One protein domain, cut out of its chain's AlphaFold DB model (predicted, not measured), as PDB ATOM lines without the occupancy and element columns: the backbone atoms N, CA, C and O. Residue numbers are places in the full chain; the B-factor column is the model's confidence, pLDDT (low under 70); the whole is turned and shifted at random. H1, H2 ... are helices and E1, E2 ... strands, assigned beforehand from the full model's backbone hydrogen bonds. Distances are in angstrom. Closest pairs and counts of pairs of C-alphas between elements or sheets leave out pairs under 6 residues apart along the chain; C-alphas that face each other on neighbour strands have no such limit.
ATOM      1  N   ILE A 408     -22.080 -20.832 -27.460       96.81
ATOM      2  CA  ILE A 408     -22.901 -21.614 -26.535       96.81
ATOM      3  C   ILE A 408     -24.331 -21.678 -27.075       96.81
ATOM      4  O   ILE A 408     -24.946 -20.653 -27.375       96.81
ATOM      5  N   LEU A 409     -24.860 -22.890 -27.203       97.38
ATOM      6  CA  LEU A 409     -26.223 -23.179 -27.635       97.38
ATOM      7  C   LEU A 409     -26.984 -23.809 -26.466       97.38
ATOM      8  O   LEU A 409     -26.616 -24.888 -26.012       97.38
ATOM      9  N   LEU A 410     -28.046 -23.170 -25.985       97.25
ATOM     10  CA  LEU A 410     -28.961 -23.744 -24.995       97.25
ATOM     11  C   LEU A 410     -30.088 -24.455 -25.737       97.25
ATOM     12  O   LEU A 410     -30.915 -23.797 -26.360       97.25
ATOM     13  N   VAL A 411     -30.110 -25.783 -25.707       97.81
ATOM     14  CA  VAL A 411     -30.959 -26.589 -26.595       97.81
ATOM     15  C   VAL A 411     -31.973 -27.389 -25.792       97.81
ATOM     16  O   VAL A 411     -31.596 -28.134 -24.889       97.81
ATOM     17  N   GLY A 412     -33.254 -27.259 -26.135       97.06
ATOM     18  CA  GLY A 412     -34.316 -28.107 -25.600       97.06
ATOM     19  C   GLY A 412     -34.385 -29.462 -26.300       97.06
ATOM     20  O   GLY A 412     -34.504 -29.523 -27.523       97.06
ATOM     21  N   SER A 413     -34.340 -30.555 -25.537       94.62
ATOM     22  CA  SER A 413     -34.423 -31.920 -26.072       94.62
ATOM     23  C   SER A 413     -35.856 -32.400 -26.325       94.62
ATOM     24  O   SER A 413     -36.048 -33.506 -26.822       94.62
ATOM     25  N   GLY A 414     -36.867 -31.620 -25.937       93.38
ATOM     26  CA  GLY A 414     -38.255 -32.081 -25.947       93.38
ATOM     27  C   GLY A 414     -38.590 -33.025 -24.777       93.38
ATOM     28  O   GLY A 414     -37.785 -33.170 -23.848       93.38
ATOM     29  N   PRO A 415     -39.781 -33.655 -24.782       90.62
ATOM     30  CA  PRO A 415     -40.273 -34.457 -23.656       90.62
ATOM     31  C   PRO A 415     -39.516 -35.781 -23.472       90.62
ATOM     32  O   PRO A 415     -39.403 -36.251 -22.340       90.62
ATOM     33  N   GLY A 416     -38.946 -36.337 -24.546       87.62
ATOM     34  CA  GLY A 416     -38.070 -37.499 -24.459       87.62
ATOM     35  C   GLY A 416     -37.790 -38.224 -25.775       87.62
ATOM     36  O   GLY A 416     -36.646 -38.585 -26.020       87.62
ATOM     37  N   HIS A 417     -38.788 -38.394 -26.644       90.56
ATOM     38  CA  HIS A 417     -38.606 -39.124 -27.902       90.56
ATOM     39  C   HIS A 417     -37.783 -38.327 -28.936       90.56
ATOM     40  O   HIS A 417     -38.106 -37.160 -29.179       90.56
ATOM     41  N   PRO A 418     -36.807 -38.941 -29.640       90.44
ATOM     42  CA  PRO A 418     -36.016 -38.286 -30.692       90.44
ATOM     43  C   PRO A 418     -36.827 -37.601 -31.790       90.44
ATOM     44  O   PRO A 418     -36.512 -36.482 -32.182       90.44
ATOM     45  N   GLY A 419     -37.919 -38.226 -32.234       90.00
ATOM     46  CA  GLY A 419     -38.837 -37.639 -33.219       90.00
ATOM     47  C   GLY A 419     -39.553 -36.353 -32.779       90.00
ATOM     48  O   GLY A 419     -40.188 -35.706 -33.604       90.00
ATOM     49  N   LEU A 420     -39.448 -35.962 -31.503       92.12
ATOM     50  CA  LEU A 420     -39.967 -34.696 -30.972       92.12
ATOM     51  C   LEU A 420     -38.871 -33.634 -30.787       92.12
ATOM     52  O   LEU A 420     -39.148 -32.543 -30.280       92.12
ATOM     53  N   LEU A 421     -37.634 -33.921 -31.205       93.56
ATOM     54  CA  LEU A 421     -36.611 -32.896 -31.350       93.56
ATOM     55  C   LEU A 421     -37.001 -31.929 -32.461       93.56
ATOM     56  O   LEU A 421     -37.440 -32.318 -33.543       93.56
ATOM     57  N   THR A 422     -36.758 -30.644 -32.227       95.31
ATOM     58  CA  THR A 422     -36.828 -29.679 -33.319       95.31
ATOM     59  C   THR A 422     -35.693 -29.949 -34.308       95.31
ATOM     60  O   THR A 422     -34.597 -30.373 -33.930       95.31
ATOM     61  N   MET A 423     -35.915 -29.645 -35.588       94.06
ATOM     62  CA  MET A 423     -34.866 -29.771 -36.609       94.06
ATOM     63  C   MET A 423     -33.615 -28.959 -36.245       94.06
ATOM     64  O   MET A 423     -32.493 -29.401 -36.493       94.06
ATOM     65  N   ALA A 424     -33.800 -27.799 -35.606       91.25
ATOM     66  CA  ALA A 424     -32.711 -26.976 -35.097       91.25
ATOM     67  C   ALA A 424     -31.943 -27.665 -33.955       91.25
ATOM     68  O   ALA A 424     -30.713 -27.670 -33.981       91.25
ATOM     69  N   ALA A 425     -32.637 -28.289 -32.994       96.00
ATOM     70  CA  ALA A 425     -32.004 -29.035 -31.906       96.00
ATOM     71  C   ALA A 425     -31.194 -30.223 -32.439       96.00
ATOM     72  O   ALA A 425     -30.018 -30.367 -32.112       96.00
ATOM     73  N   HIS A 426     -31.776 -31.018 -33.339       94.50
ATOM     74  CA  HIS A 426     -31.090 -32.145 -33.969       94.50
ATOM     75  C   HIS A 426     -29.832 -31.707 -34.746       94.50
ATOM     76  O   HIS A 426     -28.767 -32.314 -34.616       94.50
ATOM     77  N   GLN A 427     -29.907 -30.610 -35.508       90.81
ATOM     78  CA  GLN A 427     -28.736 -30.054 -36.196       90.81
ATOM     79  C   GLN A 427     -27.676 -29.511 -35.230       90.81
ATOM     80  O   GLN A 427     -26.483 -29.633 -35.514       90.81
ATOM     81  N   ALA A 428     -28.088 -28.908 -34.112       94.00
ATOM     82  CA  ALA A 428     -27.171 -28.419 -33.089       94.00
ATOM     83  C   ALA A 428     -26.396 -29.573 -32.442       94.00
ATOM     84  O   ALA A 428     -25.175 -29.479 -32.337       94.00
ATOM     85  N   LEU A 429     -27.072 -30.679 -32.107       94.25
ATOM     86  CA  LEU A 429     -26.435 -31.885 -31.567       94.25
ATOM     87  C   LEU A 429     -25.372 -32.451 -32.520       94.25
ATOM     88  O   LEU A 429     -24.271 -32.769 -32.085       94.25
ATOM     89  N   LYS A 430     -25.653 -32.497 -33.829       91.44
ATOM     90  CA  LYS A 430     -24.698 -33.002 -34.834       91.44
ATOM     91  C   LYS A 430     -23.478 -32.110 -35.061       91.44
ATOM     92  O   LYS A 430     -22.449 -32.600 -35.514       91.44
ATOM     93  N   LYS A 431     -23.598 -30.802 -34.822       90.00
ATOM     94  CA  LYS A 431     -22.523 -29.816 -35.052       90.00
ATOM     95  C   LYS A 431     -21.739 -29.473 -33.784       90.00
ATOM     96  O   LYS A 431     -20.773 -28.715 -33.866       90.00
ATOM     97  N   ALA A 432     -22.182 -29.951 -32.625       93.94
ATOM     98  CA  ALA A 432     -21.530 -29.683 -31.358       93.94
ATOM     99  C   ALA A 432     -20.182 -30.403 -31.269       93.94
ATOM    100  O   ALA A 432     -20.046 -31.560 -31.669       93.94
ATOM    101  N   THR A 433     -19.198 -29.718 -30.696       93.00
ATOM    102  CA  THR A 433     -17.906 -30.313 -30.330       93.00
ATOM    103  C   THR A 433     -17.892 -30.735 -28.862       93.00
ATOM    104  O   THR A 433     -17.248 -31.722 -28.518       93.00
ATOM    105  N   LEU A 434     -18.676 -30.042 -28.026       95.62
ATOM    106  CA  LEU A 434     -18.913 -30.361 -26.622       95.62
ATOM    107  C   LEU A 434     -20.415 -30.316 -26.331       95.62
ATOM    108  O   LEU A 434     -21.081 -29.328 -26.642       95.62
ATOM    109  N   ILE A 435     -20.949 -31.363 -25.709       97.06
ATOM    110  CA  ILE A 435     -22.335 -31.436 -25.248       97.06
ATOM    111  C   ILE A 435     -22.357 -31.590 -23.733       97.06
ATOM    112  O   ILE A 435     -21.780 -32.512 -23.169       97.06
ATOM    113  N   LEU A 436     -23.076 -30.683 -23.087       95.81
ATOM    114  CA  LEU A 436     -23.295 -30.600 -21.656       95.81
ATOM    115  C   LEU A 436     -24.770 -30.929 -21.380       95.81
ATOM    116  O   LEU A 436     -25.640 -30.057 -21.452       95.81
ATOM    117  N   SER A 437     -25.078 -32.190 -21.087       92.75
ATOM    118  CA  SER A 437     -26.455 -32.676 -20.938       92.75
ATOM    119  C   SER A 437     -26.949 -32.672 -19.495       92.75
ATOM    120  O   SER A 437     -26.227 -33.033 -18.567       92.75
ATOM    121  N   ASP A 438     -28.222 -32.329 -19.303       84.88
ATOM    122  CA  ASP A 438     -28.942 -32.650 -18.072       84.88
ATOM    123  C   ASP A 438     -29.098 -34.164 -17.891       84.88
ATOM    124  O   ASP A 438     -29.219 -34.914 -18.858       84.88
ATOM    125  N   LYS A 439     -29.164 -34.599 -16.626       80.19
ATOM    126  CA  LYS A 439     -29.413 -36.001 -16.245       80.19
ATOM    127  C   LYS A 439     -30.745 -36.542 -16.774       80.19
ATOM    128  O   LYS A 439     -30.870 -37.734 -17.003       80.19
ATOM    129  N   LEU A 440     -31.752 -35.681 -16.913       77.38
ATOM    130  CA  LEU A 440     -33.103 -36.107 -17.283       77.38
ATOM    131  C   LEU A 440     -33.306 -36.282 -18.799       77.38
ATOM    132  O   LEU A 440     -34.395 -36.656 -19.224       77.38
ATOM    133  N   VAL A 441     -32.294 -35.981 -19.618       82.81
ATOM    134  CA  VAL A 441     -32.368 -36.200 -21.066       82.81
ATOM    135  C   VAL A 441     -32.320 -37.709 -21.340       82.81
ATOM    136  O   VAL A 441     -31.372 -38.357 -20.894       82.81
ATOM    137  N   PRO A 442     -33.302 -38.285 -22.059       83.94
ATOM    138  CA  PRO A 442     -33.333 -39.728 -22.297       83.94
ATOM    139  C   PRO A 442     -32.173 -40.244 -23.149       83.94
ATOM    140  O   PRO A 442     -31.656 -39.543 -24.024       83.94
ATOM    141  N   SER A 443     -31.808 -41.506 -22.925       84.62
ATOM    142  CA  SER A 443     -30.728 -42.213 -23.625       84.62
ATOM    143  C   SER A 443     -30.868 -42.194 -25.146       84.62
ATOM    144  O   SER A 443     -29.876 -42.087 -25.856       84.62
ATOM    145  N   GLU A 444     -32.094 -42.247 -25.649       85.88
ATOM    146  CA  GLU A 444     -32.433 -42.270 -27.064       85.88
ATOM    147  C   GLU A 444     -32.058 -40.951 -27.749       85.88
ATOM    148  O   GLU A 444     -31.642 -40.950 -28.904       85.88
ATOM    149  N   ILE A 445     -32.140 -39.827 -27.027       88.38
ATOM    150  CA  ILE A 445     -31.644 -38.528 -27.499       88.38
ATOM    151  C   ILE A 445     -30.119 -38.511 -27.489       88.38
ATOM    152  O   ILE A 445     -29.497 -38.041 -28.440       88.38
ATOM    153  N   LEU A 446     -29.510 -39.025 -26.416       89.31
ATOM    154  CA  LEU A 446     -28.054 -39.074 -26.284       89.31
ATOM    155  C   LEU A 446     -27.417 -39.969 -27.356       89.31
ATOM    156  O   LEU A 446     -26.328 -39.664 -27.825       89.31
ATOM    157  N   ALA A 447     -28.117 -41.011 -27.808       88.62
ATOM    158  CA  ALA A 447     -27.676 -41.891 -28.889       88.62
ATOM    159  C   ALA A 447     -27.575 -41.192 -30.260       88.62
ATOM    160  O   ALA A 447     -26.888 -41.688 -31.149       88.62
ATOM    161  N   LEU A 448     -28.224 -40.033 -30.443       87.94
ATOM    162  CA  LEU A 448     -28.094 -39.226 -31.663       87.94
ATOM    163  C   LEU A 448     -26.786 -38.426 -31.718       87.94
ATOM    164  O   LEU A 448     -26.452 -37.856 -32.762       87.94
ATOM    165  N   ILE A 449     -26.077 -38.325 -30.593       90.88
ATOM    166  CA  ILE A 449     -24.836 -37.569 -30.485       90.88
ATOM    167  C   ILE A 449     -23.732 -38.337 -31.226       90.88
ATOM    168  O   ILE A 449     -23.536 -39.523 -30.959       90.88
ATOM    169  N   PRO A 450     -22.986 -37.690 -32.143       89.44
ATOM    170  CA  PRO A 450     -21.858 -38.336 -32.803       89.44
ATOM    171  C   PRO A 450     -20.842 -38.859 -31.783       89.44
ATOM    172  O   PRO A 450     -20.484 -38.149 -30.847       89.44
ATOM    173  N   SER A 451     -20.299 -40.058 -32.003       86.69
ATOM    174  CA  SER A 451     -19.283 -40.651 -31.117       86.69
ATOM    175  C   SER A 451     -17.993 -39.825 -31.012       86.69
ATOM    176  O   SER A 451     -17.227 -39.990 -30.069       86.69
ATOM    177  N   THR A 452     -17.755 -38.920 -31.965       87.94
ATOM    178  CA  THR A 452     -16.629 -37.976 -31.971       87.94
ATOM    179  C   THR A 452     -16.856 -36.740 -31.098       87.94
ATOM    180  O   THR A 452     -15.926 -35.961 -30.907       87.94
ATOM    181  N   THR A 453     -18.079 -36.506 -30.618       91.38
ATOM    182  CA  THR A 453     -18.434 -35.330 -29.817       91.38
ATOM    183  C   THR A 453     -18.258 -35.633 -28.333       91.38
ATOM    184  O   THR A 453     -18.759 -36.636 -27.827       91.38
ATOM    185  N   GLN A 454     -17.579 -34.746 -27.602       92.62
ATOM    186  CA  GLN A 454     -17.412 -34.909 -26.162       92.62
ATOM    187  C   GLN A 454     -18.758 -34.709 -25.450       92.62
ATOM    188  O   GLN A 454     -19.376 -33.655 -25.584       92.62
ATOM    189  N   LEU A 455     -19.200 -35.696 -24.668       92.50
ATOM    190  CA  LEU A 455     -20.431 -35.632 -23.876       92.50
ATOM    191  C   LEU A 455     -20.107 -35.598 -22.379       92.50
ATOM    192  O   LEU A 455     -19.437 -36.483 -21.852       92.50
ATOM    193  N   HIS A 456     -20.630 -34.594 -21.684       91.56
ATOM    194  CA  HIS A 456     -20.605 -34.484 -20.232       91.56
ATOM    195  C   HIS A 456     -22.040 -34.436 -19.701       91.56
ATOM    196  O   HIS A 456     -22.838 -33.597 -20.118       91.56
ATOM    197  N   ILE A 457     -22.373 -35.330 -18.771       87.81
ATOM    198  CA  ILE A 457     -23.710 -35.421 -18.171       87.81
ATOM    199  C   ILE A 457     -23.651 -34.862 -16.749       87.81
ATOM    200  O   ILE A 457     -22.803 -35.266 -15.953       87.81
ATOM    201  N   ALA A 458     -24.571 -33.954 -16.421       81.88
ATOM    202  CA  ALA A 458     -24.635 -33.318 -15.112       81.88
ATOM    203  C   ALA A 458     -24.798 -34.346 -13.979       81.88
ATOM    204  O   ALA A 458     -25.765 -35.116 -13.938       81.88
ATOM    205  N   LYS A 459     -23.910 -34.284 -12.985       74.50
ATOM    206  CA  LYS A 459     -23.966 -35.113 -11.772       74.50
ATOM    207  C   LYS A 459     -24.928 -34.511 -10.745       74.50
ATOM    208  O   LYS A 459     -24.528 -33.943  -9.729       74.50
ATOM    209  N   LYS A 460     -26.231 -34.585 -11.031       60.31
ATOM    210  CA  LYS A 460     -27.279 -34.022 -10.166       60.31
ATOM    211  C   LYS A 460     -27.776 -35.052  -9.145       60.31
ATOM    212  O   LYS A 460     -28.389 -36.055  -9.515       60.31
ATOM    213  N   PHE A 461     -27.577 -34.749  -7.862       59.34
ATOM    214  CA  PHE A 461     -28.119 -35.493  -6.717       59.34
ATOM    215  C   PHE A 461     -29.081 -34.604  -5.909       59.34
ATOM    216  O   PHE A 461     -28.956 -33.372  -5.974       59.34
ATOM    217  N   PRO A 462     -30.039 -35.174  -5.152       48.38
ATOM    218  CA  PRO A 462     -30.875 -34.400  -4.235       48.38
ATOM    219  C   PRO A 462     -30.005 -33.539  -3.305       48.38
ATOM    220  O   PRO A 462     -29.106 -34.053  -2.649       48.38
ATOM    221  N   GLY A 463     -30.229 -32.221  -3.294       56.38
ATOM    222  CA  GLY A 463     -29.451 -31.262  -2.492       56.38
ATOM    223  C   GLY A 463     -28.263 -30.584  -3.197       56.38
ATOM    224  O   GLY A 463     -27.859 -29.519  -2.748       56.38
ATOM    225  N   ASN A 464     -27.763 -31.098  -4.334       69.12
ATOM    226  CA  ASN A 464     -26.638 -30.499  -5.087       69.12
ATOM    227  C   ASN A 464     -27.051 -29.900  -6.451       69.12
ATOM    228  O   ASN A 464     -26.258 -29.786  -7.385       69.12
ATOM    229  N   ALA A 465     -28.325 -29.544  -6.605       66.31
ATOM    230  CA  ALA A 465     -28.844 -29.027  -7.871       66.31
ATOM    231  C   ALA A 465     -28.183 -27.702  -8.298       66.31
ATOM    232  O   ALA A 465     -27.983 -27.485  -9.490       66.31
ATOM    233  N   GLU A 466     -27.855 -26.828  -7.342       72.25
ATOM    234  CA  GLU A 466     -27.173 -25.558  -7.617       72.25
ATOM    235  C   GLU A 466     -25.698 -25.775  -7.987       72.25
ATOM    236  O   GLU A 466     -25.238 -25.204  -8.973       72.25
ATOM    237  N   GLY A 467     -24.983 -26.656  -7.277       76.12
ATOM    238  CA  GLY A 467     -23.584 -26.977  -7.578       76.12
ATOM    239  C   GLY A 467     -23.405 -27.587  -8.969       76.12
ATOM    240  O   GLY A 467     -22.581 -27.106  -9.742       76.12
ATOM    241  N   ALA A 468     -24.243 -28.566  -9.327       75.75
ATOM    242  CA  ALA A 468     -24.220 -29.175 -10.659       75.75
ATOM    243  C   ALA A 468     -24.522 -28.153 -11.771       75.75
ATOM    244  O   ALA A 468     -23.941 -28.219 -12.846       75.75
ATOM    245  N   GLN A 469     -25.411 -27.185 -11.530       81.44
ATOM    246  CA  GLN A 469     -25.677 -26.140 -12.520       81.44
ATOM    247  C   GLN A 469     -24.486 -25.193 -12.688       81.44
ATOM    248  O   GLN A 469     -24.131 -24.870 -13.819       81.44
ATOM    249  N   ASN A 470     -23.846 -24.787 -11.591       84.56
ATOM    250  CA  ASN A 470     -22.658 -23.936 -11.640       84.56
ATOM    251  C   ASN A 470     -21.494 -24.626 -12.360       84.56
ATOM    252  O   ASN A 470     -20.843 -24.002 -13.192       84.56
ATOM    253  N   GLU A 471     -21.275 -25.916 -12.100       88.44
ATOM    254  CA  GLU A 471     -20.288 -26.732 -12.816       88.44
ATOM    255  C   GLU A 471     -20.543 -26.712 -14.329       88.44
ATOM    256  O   GLU A 471     -19.646 -26.390 -15.105       88.44
ATOM    257  N   MET A 472     -21.784 -26.963 -14.756       90.12
ATOM    258  CA  MET A 472     -22.148 -26.964 -16.176       90.12
ATOM    259  C   MET A 472     -21.957 -25.594 -16.829       90.12
ATOM    260  O   MET A 472     -21.496 -25.513 -17.967       90.12
ATOM    261  N   MET A 473     -22.275 -24.512 -16.115       91.12
ATOM    262  CA  MET A 473     -22.047 -23.158 -16.615       91.12
ATOM    263  C   MET A 473     -20.549 -22.844 -16.760       91.12
ATOM    264  O   MET A 473     -20.134 -22.271 -17.767       91.12
ATOM    265  N   LEU A 474     -19.718 -23.260 -15.801       91.88
ATOM    266  CA  LEU A 474     -18.265 -23.085 -15.867       91.88
ATOM    267  C   LEU A 474     -17.645 -23.878 -17.024       91.88
ATOM    268  O   LEU A 474     -16.861 -23.320 -17.792       91.88
ATOM    269  N   LEU A 475     -18.046 -25.141 -17.196       94.00
ATOM    270  CA  LEU A 475     -17.602 -25.982 -18.310       94.00
ATOM    271  C   LEU A 475     -18.009 -25.392 -19.663       94.00
ATOM    272  O   LEU A 475     -17.218 -25.409 -20.608       94.00
ATOM    273  N   ALA A 476     -19.214 -24.821 -19.760       94.69
ATOM    274  CA  ALA A 476     -19.671 -24.178 -20.987       94.69
ATOM    275  C   ALA A 476     -18.809 -22.966 -21.356       94.69
ATOM    276  O   ALA A 476     -18.422 -22.813 -22.516       94.69
ATOM    277  N   LEU A 477     -18.467 -22.130 -20.371       93.19
ATOM    278  CA  LEU A 477     -17.559 -21.002 -20.572       93.19
ATOM    279  C   LEU A 477     -16.155 -21.461 -20.962       93.19
ATOM    280  O   LEU A 477     -15.534 -20.857 -21.834       93.19
ATOM    281  N   GLU A 478     -15.640 -22.513 -20.330       93.56
ATOM    282  CA  GLU A 478     -14.316 -23.046 -20.641       93.56
ATOM    283  C   GLU A 478     -14.240 -23.570 -22.083       93.56
ATOM    284  O   GLU A 478     -13.329 -23.185 -22.821       93.56
ATOM    285  N   GLY A 479     -15.218 -24.376 -22.511       93.38
ATOM    286  CA  GLY A 479     -15.307 -24.859 -23.891       93.38
ATOM    287  C   GLY A 479     -15.432 -23.707 -24.892       93.38
ATOM    288  O   GLY A 479     -14.669 -23.613 -25.856       93.38
ATOM    289  N   ALA A 480     -16.315 -22.742 -24.618       92.69
ATOM    290  CA  ALA A 480     -16.499 -21.586 -25.493       92.69
ATOM    291  C   ALA A 480     -15.221 -20.729 -25.617       92.69
ATOM    292  O   ALA A 480     -14.861 -20.308 -26.718       92.69
ATOM    293  N   ARG A 481     -14.464 -20.539 -24.526       91.00
ATOM    294  CA  ARG A 481     -13.148 -19.864 -24.546       91.00
ATOM    295  C   ARG A 481     -12.096 -20.629 -25.347       91.00
ATOM    296  O   ARG A 481     -11.214 -20.006 -25.935       91.00
ATOM    297  N   LYS A 482     -12.187 -21.960 -25.410       92.81
ATOM    298  CA  LYS A 482     -11.304 -22.805 -26.233       92.81
ATOM    299  C   LYS A 482     -11.642 -22.770 -27.729       92.81
ATOM    300  O   LYS A 482     -10.833 -23.270 -28.516       92.81
ATOM    301  N   GLY A 483     -12.756 -22.140 -28.116       89.81
ATOM    302  CA  GLY A 483     -13.233 -22.053 -29.500       89.81
ATOM    303  C   GLY A 483     -14.295 -23.096 -29.862       89.81
ATOM    304  O   GLY A 483     -14.608 -23.263 -31.037       89.81
ATOM    305  N   GLU A 484     -14.841 -23.817 -28.881       93.62
ATOM    306  CA  GLU A 484     -15.774 -24.920 -29.122       93.62
ATOM    307  C   GLU A 484     -17.195 -24.441 -29.458       93.62
ATOM    308  O   GLU A 484     -17.640 -23.366 -29.047       93.62
ATOM    309  N   THR A 485     -17.942 -25.277 -30.189       94.75
ATOM    310  CA  THR A 485     -19.405 -25.169 -30.251       94.75
ATOM    311  C   THR A 485     -19.981 -26.017 -29.126       94.75
ATOM    312  O   THR A 485     -20.087 -27.239 -29.252       94.75
ATOM    313  N   VAL A 486     -20.341 -25.351 -28.032       97.38
ATOM    314  CA  VAL A 486     -20.895 -25.977 -26.834       97.38
ATOM    315  C   VAL A 486     -22.412 -26.051 -26.955       97.38
ATOM    316  O   VAL A 486     -23.073 -25.025 -27.110       97.38
ATOM    317  N   VAL A 487     -22.983 -27.247 -26.843       98.00
ATOM    318  CA  VAL A 487     -24.425 -27.438 -26.662       98.00
ATOM    319  C   VAL A 487     -24.705 -27.775 -25.211       98.00
ATOM    320  O   VAL A 487     -24.280 -28.801 -24.696       98.00
ATOM    321  N   ARG A 488     -25.489 -26.935 -24.557       96.88
ATOM    322  CA  ARG A 488     -26.069 -27.182 -23.251       96.88
ATOM    323  C   ARG A 488     -27.468 -27.762 -23.446       96.88
ATOM    324  O   ARG A 488     -28.421 -27.031 -23.713       96.88
ATOM    325  N   LEU A 489     -27.563 -29.088 -23.372       96.31
ATOM    326  CA  LEU A 489     -28.778 -29.847 -23.660       96.31
ATOM    327  C   LEU A 489     -29.642 -29.982 -22.402       96.31
ATOM    328  O   LEU A 489     -29.194 -30.506 -21.380       96.31
ATOM    329  N   LYS A 490     -30.883 -29.501 -22.483       94.06
ATOM    330  CA  LYS A 490     -31.835 -29.424 -21.369       94.06
ATOM    331  C   LYS A 490     -33.104 -30.186 -21.723       94.06
ATOM    332  O   LYS A 490     -33.579 -30.083 -22.852       94.06
ATOM    333  N   GLN A 491     -33.665 -30.928 -20.768       91.88
ATOM    334  CA  GLN A 491     -34.915 -31.653 -21.011       91.88
ATOM    335  C   GLN A 491     -36.090 -30.680 -21.187       91.88
ATOM    336  O   GLN A 491     -36.197 -29.697 -20.454       91.88
ATOM    337  N   GLY A 492     -36.988 -30.970 -22.131       93.69
ATOM    338  CA  GLY A 492     -38.136 -30.120 -22.434       93.69
ATOM    339  C   GLY A 492     -37.714 -28.850 -23.165       93.69
ATOM    340  O   GLY A 492     -37.008 -28.920 -24.172       93.69
ATOM    341  N   ASP A 493     -38.163 -27.703 -22.659       95.50
ATOM    342  CA  ASP A 493     -37.806 -26.382 -23.172       95.50
ATOM    343  C   ASP A 493     -36.852 -25.652 -22.199       95.50
ATOM    344  O   ASP A 493     -37.104 -25.663 -20.989       95.50
ATOM    345  N   PRO A 494     -35.784 -24.978 -22.677       94.75
ATOM    346  CA  PRO A 494     -34.819 -24.305 -21.804       94.75
ATOM    347  C   PRO A 494     -35.421 -23.249 -20.865       94.75
ATOM    348  O   PRO A 494     -34.892 -23.038 -19.767       94.75
ATOM    349  N   PHE A 495     -36.501 -22.575 -21.271       94.75
ATOM    350  CA  PHE A 495     -37.107 -21.463 -20.536       94.75
ATOM    351  C   PHE A 495     -38.345 -21.852 -19.728       94.75
ATOM    352  O   PHE A 495     -38.748 -21.101 -18.840       94.75
ATOM    353  N   VAL A 496     -38.895 -23.050 -19.926       94.06
ATOM    354  CA  VAL A 496     -40.013 -23.555 -19.120       94.06
ATOM    355  C   VAL A 496     -39.490 -24.390 -17.955       94.06
ATOM    356  O   VAL A 496     -39.194 -25.571 -18.106       94.06
ATOM    357  N   TYR A 497     -39.339 -23.769 -16.780       90.12
ATOM    358  CA  TYR A 497     -38.765 -24.386 -15.568       90.12
ATOM    359  C   TYR A 497     -37.380 -25.040 -15.744       90.12
ATOM    360  O   TYR A 497     -36.888 -25.716 -14.841       90.12
ATOM    361  N   GLY A 498     -36.706 -24.787 -16.867       88.69
ATOM    362  CA  GLY A 498     -35.369 -25.289 -17.150       88.69
ATOM    363  C   GLY A 498     -34.248 -24.470 -16.511       88.69
ATOM    364  O   GLY A 498     -33.105 -24.903 -16.552       88.69
ATOM    365  N   ARG A 499     -34.529 -23.299 -15.922       91.06
ATOM    366  CA  ARG A 499     -33.517 -22.320 -15.456       91.06
ATOM    367  C   ARG A 499     -32.614 -21.766 -16.573       91.06
ATOM    368  O   ARG A 499     -31.579 -21.180 -16.284       91.06
ATOM    369  N   GLY A 500     -33.007 -21.884 -17.847       92.31
ATOM    370  CA  GLY A 500     -32.205 -21.392 -18.973       92.31
ATOM    371  C   GLY A 500     -31.937 -19.887 -18.926       92.31
ATOM    372  O   GLY A 500     -30.858 -19.461 -19.311       92.31
ATOM    373  N   GLY A 501     -32.864 -19.081 -18.395       91.56
ATOM    374  CA  GLY A 501     -32.654 -17.636 -18.241       91.56
ATOM    375  C   GLY A 501     -31.486 -17.282 -17.313       91.56
ATOM    376  O   GLY A 501     -30.751 -16.342 -17.596       91.56
ATOM    377  N   GLU A 502     -31.271 -18.061 -16.246       91.94
ATOM    378  CA  GLU A 502     -30.121 -17.884 -15.348       91.94
ATOM    379  C   GLU A 502     -28.808 -18.188 -16.078       91.94
ATOM    380  O   GLU A 502     -27.854 -17.423 -15.973       91.94
ATOM    381  N   GLU A 503     -28.780 -19.272 -16.862       93.81
ATOM    382  CA  GLU A 503     -27.600 -19.676 -17.638       93.81
ATOM    383  C   GLU A 503     -27.259 -18.622 -18.713       93.81
ATOM    384  O   GLU A 503     -26.101 -18.231 -18.835       93.81
ATOM    385  N   VAL A 504     -28.258 -18.080 -19.427       93.50
ATOM    386  CA  VAL A 504     -28.068 -16.988 -20.408       93.50
ATOM    387  C   VAL A 504     -27.425 -15.760 -19.761       93.50
ATOM    388  O   VAL A 504     -26.462 -15.214 -20.300       93.50
ATOM    389  N   LEU A 505     -27.961 -15.305 -18.622       89.88
ATOM    390  CA  LEU A 505     -27.441 -14.128 -17.920       89.88
ATOM    391  C   LEU A 505     -26.003 -14.357 -17.457       89.88
ATOM    392  O   LEU A 505     -25.146 -13.507 -17.686       89.88
ATOM    393  N   TYR A 506     -25.731 -15.537 -16.902       91.69
ATOM    394  CA  TYR A 506     -24.395 -15.915 -16.472       91.69
ATOM    395  C   TYR A 506     -23.389 -15.910 -17.633       91.69
ATOM    396  O   TYR A 506     -22.297 -15.359 -17.501       91.69
ATOM    397  N   PHE A 507     -23.739 -16.471 -18.795       91.62
ATOM    398  CA  PHE A 507     -22.848 -16.450 -19.961       91.62
ATOM    399  C   PHE A 507     -22.614 -15.032 -20.484       91.62
ATOM    400  O   PHE A 507     -21.470 -14.673 -20.785       91.62
ATOM    401  N   ARG A 508     -23.667 -14.207 -20.516       90.75
ATOM    402  CA  ARG A 508     -23.594 -12.814 -20.967       90.75
ATOM    403  C   ARG A 508     -22.657 -11.981 -20.099       90.75
ATOM    404  O   ARG A 508     -21.834 -11.245 -20.636       90.75
ATOM    405  N   GLU A 509     -22.726 -12.138 -18.778       89.12
ATOM    406  CA  GLU A 509     -21.812 -11.482 -17.828       89.12
ATOM    407  C   GLU A 509     -20.337 -11.841 -18.080       89.12
ATOM    408  O   GLU A 509     -19.445 -11.047 -17.791       89.12
ATOM    409  N   HIS A 510     -20.074 -13.006 -18.676       88.31
ATOM    410  CA  HIS A 510     -18.733 -13.494 -19.002       88.31
ATOM    411  C   HIS A 510     -18.355 -13.310 -20.482       88.31
ATOM    412  O   HIS A 510     -17.373 -13.904 -20.938       88.31
ATOM    413  N   GLY A 511     -19.106 -12.490 -21.225       85.19
ATOM    414  CA  GLY A 511     -18.803 -12.110 -22.606       85.19
ATOM    415  C   GLY A 511     -19.284 -13.090 -23.681       85.19
ATOM    416  O   GLY A 511     -18.858 -12.968 -24.827       85.19
ATOM    417  N   PHE A 512     -20.161 -14.043 -23.346       87.88
ATOM    418  CA  PHE A 512     -20.735 -14.997 -24.300       87.88
ATOM    419  C   PHE A 512     -22.256 -14.852 -24.390       87.88
ATOM    420  O   PHE A 512     -22.972 -15.142 -23.436       87.88
ATOM    421  N   GLU A 513     -22.772 -14.481 -25.560       89.69
ATOM    422  CA  GLU A 513     -24.217 -14.512 -25.812       89.69
ATOM    423  C   GLU A 513     -24.628 -15.911 -26.288       89.69
ATOM    424  O   GLU A 513     -24.205 -16.382 -27.347       89.69
ATOM    425  N   SER A 514     -25.451 -16.601 -25.499       93.69
ATOM    426  CA  SER A 514     -25.941 -17.934 -25.849       93.69
ATOM    427  C   SER A 514     -27.143 -17.872 -26.790       93.69
ATOM    428  O   SER A 514     -28.102 -17.150 -26.523       93.69
ATOM    429  N   THR A 515     -27.156 -18.697 -27.837       92.88
ATOM    430  CA  THR A 515     -28.357 -18.891 -28.664       92.88
ATOM    431  C   THR A 515     -29.260 -19.940 -28.027       92.88
ATOM    432  O   THR A 515     -28.818 -21.060 -27.771       92.88
ATOM    433  N   VAL A 516     -30.528 -19.606 -27.798       97.00
ATOM    434  CA  VAL A 516     -31.509 -20.545 -27.236       97.00
ATOM    435  C   VAL A 516     -32.311 -21.189 -28.360       97.00
ATOM    436  O   VAL A 516     -32.935 -20.500 -29.163       97.00
ATOM    437  N   ILE A 517     -32.277 -22.517 -28.424       97.00
ATOM    438  CA  ILE A 517     -33.040 -23.332 -29.367       97.00
ATOM    439  C   ILE A 517     -34.214 -23.954 -28.605       97.00
ATOM    440  O   ILE A 517     -33.978 -24.704 -27.650       97.00
ATOM    441  N   PRO A 518     -35.466 -23.668 -29.010       95.44
ATOM    442  CA  PRO A 518     -36.636 -24.143 -28.292       95.44
ATOM    443  C   PRO A 518     -36.759 -25.664 -28.379       95.44
ATOM    444  O   PRO A 518     -36.388 -26.289 -29.381       95.44
ATOM    445  N   GLY A 519     -37.329 -26.236 -27.325       95.56
ATOM    446  CA  GLY A 519     -37.758 -27.628 -27.286       95.56
ATOM    447  C   GLY A 519     -39.259 -27.720 -27.060       95.56
ATOM    448  O   GLY A 519     -39.899 -26.781 -26.593       95.56
ATOM    449  N   ILE A 520     -39.850 -28.866 -27.387       95.75
ATOM    450  CA  ILE A 520     -41.266 -29.083 -27.091       95.75
ATOM    451  C   ILE A 520     -41.412 -29.327 -25.580       95.75
ATOM    452  O   ILE A 520     -40.902 -30.311 -25.045       95.75
ATOM    453  N   SER A 521     -42.098 -28.430 -24.872       94.69
ATOM    454  CA  SER A 521     -42.299 -28.571 -23.425       94.69
ATOM    455  C   SER A 521     -43.211 -29.757 -23.094       94.69
ATOM    456  O   SER A 521     -44.262 -29.946 -23.716       94.69
TER     457      SER A 521
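This is residues 408 to 521 of the 699 residues of the protein "Uroporphyrinogen-III C-methyltransferase" of Cryptococcus depauperatus CBS 7855 (UniProt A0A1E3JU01). A twisted sheet of five parallel strands forms the middle of this domain, with helices over both of its faces. The long H3 and the shorter H4 cover one face, H1 covers the other, and little H2 only grazes the sheet with residues 445 to 446. The printed part has 114 residues, with four named helices and five named strands in the order E1 H1 E2 H2 E3 H3 E4 H4 E5; the sheet runs E3 E2 E4 E1 E5, and the class is mixed, helices and strands. The whole is compact, with a radius of gyration of the C-alphas of 12.7 A and spans of 35 by 32 by 21 A.

E1, residues 408 to 412, is an inner strand, parallel to its neighbours E5, residues 515 to 517, and E4, residues 485 to 490. N 410 and O 515 are 2.9 A apart and N 409 and O 486 2.8 A, both within hydrogen-bond range. E2, residues 434 to 437, is parallel to its neighbours E4, with N 436 and O 487 at 2.8 A, and E3, residues 454 to 457, with N 435 and O 454 at 2.8 A. H1, residues 423 to 431, is on the sheet at a height of 9.0 A, over E1 and, only just, over E4, on which 3 of its C-alphas fall; on the local plane it runs slantwise, at 45 degrees to E1. H3, residues 465 to 482, is on the opposite face at a height of 9.1 A, over E2 and E4, and runs along the strands, at 9 degrees to E2 on the local plane. H4, residues 500 to 509, is on the same face as H3, over E1, at a height of 10.1 A. H3 touches H4 with residues 473 to 477 alone, at a steep tilt of 46 degrees, the same way; their closest C-alphas are those of Met 473 and Glu 503, 6.6 A apart. H2, residues 443 to 446, is apart from H1, H3 and H4. In H1, H3 and H4 every O i to N i+4 pair is within hydrogen-bond range; H2 is too short for such a pair.

E1 begins at C-alpha 408, (-22.901, -21.614, -26.535), and is 13.2 A long. H1 measures 12.4 A, H3 26.1 A, E4 15.9 A and H4 14.4 A. H3 begins at C-alpha 465, (-28.844, -29.027, -7.871), and E5 ends at C-alpha 517, (-33.040, -23.332, -29.367).

The two C-alphas farthest apart, those of Gly 419 and Glu 509, are 34.8 A apart. The printed part has no cut and no long link. Its mean pLDDT is 89.4, and residues 460 to 465 are under 70.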